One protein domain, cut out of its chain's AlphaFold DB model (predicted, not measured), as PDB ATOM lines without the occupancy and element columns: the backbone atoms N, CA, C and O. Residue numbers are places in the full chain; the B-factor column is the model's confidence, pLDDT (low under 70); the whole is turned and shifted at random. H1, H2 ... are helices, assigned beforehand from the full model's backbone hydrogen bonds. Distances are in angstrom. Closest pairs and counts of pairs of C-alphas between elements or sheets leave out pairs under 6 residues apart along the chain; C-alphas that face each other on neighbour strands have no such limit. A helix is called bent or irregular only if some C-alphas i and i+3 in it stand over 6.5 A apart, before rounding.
ATOM      1  N   GLU A   7     -19.504   2.098 -27.632       86.19
ATOM      2  CA  GLU A   7     -20.819   2.714 -27.845       86.19
ATOM      3  C   GLU A   7     -21.535   3.048 -26.523       86.19
ATOM      4  O   GLU A   7     -22.101   4.130 -26.388       86.19
ATOM      5  N   GLN A   8     -21.478   2.170 -25.515       84.88
ATOM      6  CA  GLN A   8     -22.030   2.452 -24.183       84.88
ATOM      7  C   GLN A   8     -21.271   3.590 -23.485       84.88
ATOM      8  O   GLN A   8     -21.901   4.456 -22.876       84.88
ATOM      9  N   VAL A   9     -19.939   3.632 -23.609       84.94
ATOM     10  CA  VAL A   9     -19.099   4.721 -23.081       84.94
ATOM     11  C   VAL A   9     -19.422   6.052 -23.768       84.94
ATOM     12  O   VAL A   9     -19.596   7.064 -23.087       84.94
ATOM     13  N   ASP A  10     -19.560   6.070 -25.091       86.69
ATOM     14  CA  ASP A  10     -19.852   7.287 -25.851       86.69
ATOM     15  C   ASP A  10     -21.314   7.737 -25.707       86.69
ATOM     16  O   ASP A  10     -21.575   8.937 -25.629       86.69
ATOM     17  N   ASN A  11     -22.265   6.816 -25.525       86.69
ATOM     18  CA  ASN A  11     -23.630   7.149 -25.111       86.69
ATOM     19  C   ASN A  11     -23.648   7.763 -23.696       86.69
ATOM     20  O   ASN A  11     -24.261   8.810 -23.477       86.69
ATOM     21  N   MET A  12     -22.893   7.194 -22.749       83.44
ATOM     22  CA  MET A  12     -22.721   7.763 -21.406       83.44
ATOM     23  C   MET A  12     -22.038   9.137 -21.420       83.44
ATOM     24  O   MET A  12     -22.406   9.991 -20.614       83.44
ATOM     25  N   ARG A  13     -21.107   9.401 -22.346       84.00
ATOM     26  CA  ARG A  13     -20.529  10.740 -22.577       84.00
ATOM     27  C   ARG A  13     -21.543  11.715 -23.187       84.00
ATOM     28  O   ARG A  13     -21.620  12.857 -22.745       84.00
ATOM     29  N   LYS A  14     -22.320  11.267 -24.179       83.06
ATOM     30  CA  LYS A  14     -23.285  12.074 -24.948       83.06
ATOM     31  C   LYS A  14     -24.514  12.483 -24.133       83.06
ATOM     32  O   LYS A  14     -24.976  13.614 -24.252       83.06
ATOM     33  N   VAL A  15     -25.049  11.572 -23.321       82.50
ATOM     34  CA  VAL A  15     -26.188  11.832 -22.425       82.50
ATOM     35  C   VAL A  15     -25.693  12.446 -21.112       82.50
ATOM     36  O   VAL A  15     -26.192  13.483 -20.664       82.50
ATOM     37  N   GLY A  16     -24.692  11.819 -20.491       82.69
ATOM     38  CA  GLY A  16     -24.146  12.228 -19.203       82.69
ATOM     39  C   GLY A  16     -25.160  12.203 -18.053       82.69
ATOM     40  O   GLY A  16     -26.370  12.020 -18.213       82.69
ATOM     41  N   ASN A  17     -24.662  12.465 -16.845       81.38
ATOM     42  CA  ASN A  17     -25.513  12.550 -15.657       81.38
ATOM     43  C   ASN A  17     -26.543  13.693 -15.765       81.38
ATOM     44  O   ASN A  17     -27.631  13.590 -15.204       81.38
ATOM     45  N   ALA A  18     -26.236  14.758 -16.513       78.06
ATOM     46  CA  ALA A  18     -27.111  15.917 -16.673       78.06
ATOM     47  C   ALA A  18     -28.379  15.612 -17.494       78.06
ATOM     48  O   ALA A  18     -29.479  15.878 -17.009       78.06
ATOM     49  N   ALA A  19     -28.270  15.034 -18.701       83.00
ATOM     50  CA  ALA A  19     -29.464  14.702 -19.485       83.00
ATOM     51  C   ALA A  19     -30.174  13.452 -18.941       83.00
ATOM     52  O   ALA A  19     -31.403  13.424 -18.911       83.00
ATOM     53  N   SER A  20     -29.430  12.477 -18.399       81.75
ATOM     54  CA  SER A  20     -30.017  11.331 -17.687       81.75
ATOM     55  C   SER A  20     -30.891  11.784 -16.508       81.75
ATOM     56  O   SER A  20     -32.026  11.327 -16.360       81.75
ATOM     57  N   ASN A  21     -30.435  12.761 -15.714       84.44
ATOM     58  CA  ASN A  21     -31.264  13.345 -14.658       84.44
ATOM     59  C   ASN A  21     -32.484  14.093 -15.218       84.44
ATOM     60  O   ASN A  21     -33.568  13.898 -14.686       84.44
ATOM     61  N   LYS A  22     -32.369  14.868 -16.307       84.38
ATOM     62  CA  LYS A  22     -33.538  15.543 -16.916       84.38
ATOM     63  C   LYS A  22     -34.656  14.574 -17.332       84.38
ATOM     64  O   LYS A  22     -35.819  14.947 -17.239       84.38
ATOM     65  N   VAL A  23     -34.319  13.357 -17.767       83.31
ATOM     66  CA  VAL A  23     -35.302  12.338 -18.187       83.31
ATOM     67  C   VAL A  23     -35.828  11.518 -17.004       83.31
ATOM     68  O   VAL A  23     -37.036  11.384 -16.840       83.31
ATOM     69  N   TYR A  24     -34.939  10.977 -16.165       82.12
ATOM     70  CA  TYR A  24     -35.301   9.993 -15.130       82.12
ATOM     71  C   TYR A  24     -35.490  10.585 -13.724       82.12
ATOM     72  O   TYR A  24     -35.939   9.890 -12.816       82.12
ATOM     73  N   ASN A  25     -35.127  11.853 -13.516       87.94
ATOM     74  CA  ASN A  25     -35.277  12.571 -12.249       87.94
ATOM     75  C   ASN A  25     -35.369  14.104 -12.457       87.94
ATOM     76  O   ASN A  25     -34.525  14.843 -11.937       87.94
ATOM     77  N   PRO A  26     -36.363  14.610 -13.217       82.12
ATOM     78  CA  PRO A  26     -36.507  16.043 -13.497       82.12
ATOM     79  C   PRO A  26     -36.682  16.901 -12.233       82.12
ATOM     80  O   PRO A  26     -36.335  18.077 -12.240       82.12
ATOM     81  N   ILE A  27     -37.177  16.307 -11.141       81.25
ATOM     82  CA  ILE A  27     -37.377  16.959  -9.834       81.25
ATOM     83  C   ILE A  27     -36.048  17.094  -9.052       81.25
ATOM     84  O   ILE A  27     -35.976  17.831  -8.073       81.25
ATOM     85  N   GLY A  28     -34.977  16.403  -9.461       82.38
ATOM     86  CA  GLY A  28     -33.678  16.464  -8.784       82.38
ATOM     87  C   GLY A  28     -33.654  15.796  -7.404       82.38
ATOM     88  O   GLY A  28     -32.800  16.128  -6.581       82.38
ATOM     89  N   GLN A  29     -34.569  14.852  -7.148       82.50
ATOM     90  CA  GLN A  29     -34.628  14.080  -5.901       82.50
ATOM     91  C   GLN A  29     -33.280  13.407  -5.620       82.50
ATOM     92  O   GLN A  29     -32.666  12.829  -6.518       82.50
ATOM     93  N   LYS A  30     -32.809  13.476  -4.377       82.81
ATOM     94  CA  LYS A  30     -31.585  12.786  -3.946       82.81
ATOM     95  C   LYS A  30     -31.939  11.382  -3.440       82.81
ATOM     96  O   LYS A  30     -33.076  11.188  -3.006       82.81
ATOM     97  N   PRO A  31     -31.003  10.415  -3.463       83.75
ATOM     98  CA  PRO A  31     -31.179   9.202  -2.677       83.75
ATOM     99  C   PRO A  31     -31.414   9.585  -1.207       83.75
ATOM    100  O   PRO A  31     -30.765  10.520  -0.722       83.75
ATOM    101  N   PRO A  32     -32.336   8.911  -0.500       79.19
ATOM    102  CA  PRO A  32     -32.462   9.083   0.938       79.19
ATOM    103  C   PRO A  32     -31.151   8.665   1.611       79.19
ATOM    104  O   PRO A  32     -30.498   7.717   1.179       79.19
ATOM    105  N   VAL A  33     -30.777   9.380   2.670       74.88
ATOM    106  CA  VAL A  33     -29.682   8.991   3.561       74.88
ATOM    107  C   VAL A  33     -30.335   8.291   4.753       74.88
ATOM    108  O   VAL A  33     -30.959   8.987   5.559       74.88
ATOM    109  N   PRO A  34     -30.300   6.947   4.841       75.69
ATOM    110  CA  PRO A  34     -30.799   6.249   6.017       75.69
ATOM    111  C   PRO A  34     -29.868   6.470   7.211       75.69
ATOM    112  O   PRO A  34     -28.754   6.984   7.077       75.69
ATOM    113  N   ILE A  35     -30.364   6.107   8.389       67.62
ATOM    114  CA  ILE A  35     -29.688   6.334   9.671       67.62
ATOM    115  C   ILE A  35     -28.630   5.250   9.922       67.62
ATOM    116  O   ILE A  35     -27.543   5.559  10.409       67.62
ATOM    117  N   ASP A  36     -28.921   4.011   9.517       70.38
ATOM    118  CA  ASP A  36     -28.066   2.846   9.734       70.38
ATOM    119  C   ASP A  36     -27.273   2.468   8.475       70.38
ATOM    120  O   ASP A  36     -27.784   2.498   7.350       70.38
ATOM    121  N   ALA A  37     -26.012   2.071   8.669       69.75
ATOM    122  CA  ALA A  37     -25.087   1.756   7.578       69.75
ATOM    123  C   ALA A  37     -25.560   0.573   6.711       69.75
ATOM    124  O   ALA A  37     -25.382   0.602   5.496       69.75
ATOM    125  N   ASP A  38     -26.219  -0.422   7.311       73.62
ATOM    126  CA  ASP A  38     -26.703  -1.612   6.601       73.62
ATOM    127  C   ASP A  38     -27.942  -1.323   5.726       73.62
ATOM    128  O   ASP A  38     -28.183  -2.018   4.733       73.62
ATOM    129  N   GLU A  39     -28.712  -0.262   6.018       80.56
ATOM    130  CA  GLU A  39     -29.769   0.195   5.105       80.56
ATOM    131  C   GLU A  39     -29.214   1.095   3.984       80.56
ATOM    132  O   GLU A  39     -29.886   1.258   2.969       80.56
ATOM    133  N   ALA A  40     -27.993   1.643   4.084       80.94
ATOM    134  CA  ALA A  40     -27.438   2.577   3.091       80.94
ATOM    135  C   ALA A  40     -27.502   2.037   1.651       80.94
ATOM    136  O   ALA A  40     -28.079   2.685   0.771       80.94
ATOM    137  N   ASP A  41     -27.000   0.822   1.428       81.69
ATOM    138  CA  ASP A  41     -27.028   0.177   0.112       81.69
ATOM    139  C   ASP A  41     -28.450  -0.252  -0.291       81.69
ATOM    140  O   ASP A  41     -28.835  -0.103  -1.451       81.69
ATOM    141  N   SER A  42     -29.277  -0.688   0.666       86.12
ATOM    142  CA  SER A  42     -30.684  -1.054   0.424       86.12
ATOM    143  C   SER A  42     -31.531   0.149  -0.014       86.12
ATOM    144  O   SER A  42     -32.351   0.057  -0.932       86.12
ATOM    145  N   ALA A  43     -31.331   1.305   0.617       84.94
ATOM    146  CA  ALA A  43     -32.000   2.563   0.312       84.94
ATOM    147  C   ALA A  43     -31.491   3.165  -1.009       84.94
ATOM    148  O   ALA A  43     -32.292   3.641  -1.822       84.94
ATOM    149  N   MET A  44     -30.182   3.073  -1.266       87.38
ATOM    150  CA  MET A  44     -29.570   3.452  -2.540       87.38
ATOM    151  C   MET A  44     -30.092   2.585  -3.693       87.38
ATOM    152  O   MET A  44     -30.491   3.122  -4.727       87.38
ATOM    153  N   GLU A  45     -30.174   1.262  -3.520       88.94
ATOM    154  CA  GLU A  45     -30.737   0.368  -4.531       88.94
ATOM    155  C   GLU A  45     -32.219   0.678  -4.781       88.94
ATOM    156  O   GLU A  45     -32.619   0.847  -5.936       88.94
ATOM    157  N   ARG A  46     -33.034   0.816  -3.724       88.06
ATOM    158  CA  ARG A  46     -34.445   1.228  -3.841       88.06
ATOM    159  C   ARG A  46     -34.575   2.518  -4.661       88.06
ATOM    160  O   ARG A  46     -35.409   2.570  -5.565       88.06
ATOM    161  N   PHE A  47     -33.726   3.519  -4.418       88.50
ATOM    162  CA  PHE A  47     -33.705   4.771  -5.181       88.50
ATOM    163  C   PHE A  47     -33.276   4.584  -6.649       88.50
ATOM    164  O   PHE A  47     -33.929   5.112  -7.552       88.50
ATOM    165  N   ILE A  48     -32.226   3.803  -6.925       89.50
ATOM    166  CA  ILE A  48     -31.751   3.517  -8.293       89.50
ATOM    167  C   ILE A  48     -32.827   2.764  -9.094       89.50
ATOM    168  O   ILE A  48     -33.124   3.143 -10.231       89.50
ATOM    169  N   ARG A  49     -33.476   1.759  -8.488       90.00
ATOM    170  CA  ARG A  49     -34.616   1.032  -9.074       90.00
ATOM    171  C   ARG A  49     -35.813   1.966  -9.312       90.00
ATOM    172  O   ARG A  49     -36.395   1.944 -10.395       90.00
ATOM    173  N   GLN A  50     -36.151   2.842  -8.361       87.31
ATOM    174  CA  GLN A  50     -37.209   3.853  -8.536       87.31
ATOM    175  C   GLN A  50     -36.917   4.824  -9.691       87.31
ATOM    176  O   GLN A  50     -37.834   5.173 -10.440       87.31
ATOM    177  N   LYS A  51     -35.651   5.231  -9.852       87.00
ATOM    178  CA  LYS A  51     -35.198   6.166 -10.886       87.00
ATOM    179  C   LYS A  51     -35.264   5.565 -12.289       87.00
ATOM    180  O   LYS A  51     -35.867   6.171 -13.170       87.00
ATOM    181  N   TYR A  52     -34.656   4.397 -12.498       85.69
ATOM    182  CA  TYR A  52     -34.453   3.847 -13.845       85.69
ATOM    183  C   TYR A  52     -35.437   2.745 -14.251       85.69
ATOM    184  O   TYR A  52     -35.711   2.614 -15.439       85.69
ATOM    185  N   ILE A  53     -35.994   1.980 -13.304       85.12
ATOM    186  CA  ILE A  53     -36.961   0.909 -13.605       85.12
ATOM    187  C   ILE A  53     -38.386   1.462 -13.500       85.12
ATOM    188  O   ILE A  53     -39.108   1.543 -14.490       85.12
ATOM    189  N   ASN A  54     -38.787   1.925 -12.313       84.94
ATOM    190  CA  ASN A  54     -40.182   2.317 -12.065       84.94
ATOM    191  C   ASN A  54     -40.547   3.682 -12.690       84.94
ATOM    192  O   ASN A  54     -41.734   4.031 -12.781       84.94
TER     193      ASN A  54
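What this domain is: This is residues 7 to 54 of the 702 residues of the protein "UBA domain-containing protein" of Sporothrix schenckii 1099-18 (UniProt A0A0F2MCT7). A helix bent into an L, H1, stands at one end of a loose, elongated domain; from it a long link, residues 25 to 36, runs out to the other end, where the chain turns and a second helix, H2, folds back beside the link until its last turn comes near the end of H1. The two helices come near each other at this one place, between H1b and H2, without clearly touching, and form no bundle. The printed part has 48 residues with two named helices, H1 then H2, and no named strand; the class is all helix. The whole is loose, with a radius of gyration of the C-alphas of 12.9 A, and spans 37 by 23 by 17 A.

How they stand to each other: H1, residues 7 to 24, was assigned as one helix by its hydrogen bonds but is bent: C-alphas 14 and 17 are 9.6 A apart. Its arms, H1a of residues 7 to 14 and H1b of residues 17 to 24, are about perpendicular, at 85 degrees. H1b and H2, residues 37 to 52, are close but not clearly touching; their closest C-alphas, those of Tyr 24 and Lys 51, are 5.7 A apart. They run the same way at a steep tilt of 69.7 degrees, only just short of about perpendicular. H1a and H2 are apart. Every O i to N i+4 pair is within hydrogen-bond range in H1a and H1b, and 10 of 12 are in H2.

Where its parts are: H1a begins at C-alpha 7, (-20.819, 2.714, -27.845), and H1b ends at C-alpha 24, (-35.301, 9.993, -15.130); each arm is 10.1 A long. H2 is 23.5 A long and ends at C-alpha 52, (-34.453, 3.847, -13.845). It is irregular, but only just: C-alphas 38 and 41 are 6.7 A apart.

The domain as a whole: The two C-alphas farthest apart, those of Glu 7 and Ile 35, are 38.7 A apart. The link from H1 to H2 is long, with 12 residues. The printed part has no cut. Its mean pLDDT is 82.8, and residues 35 and 37 are under 70.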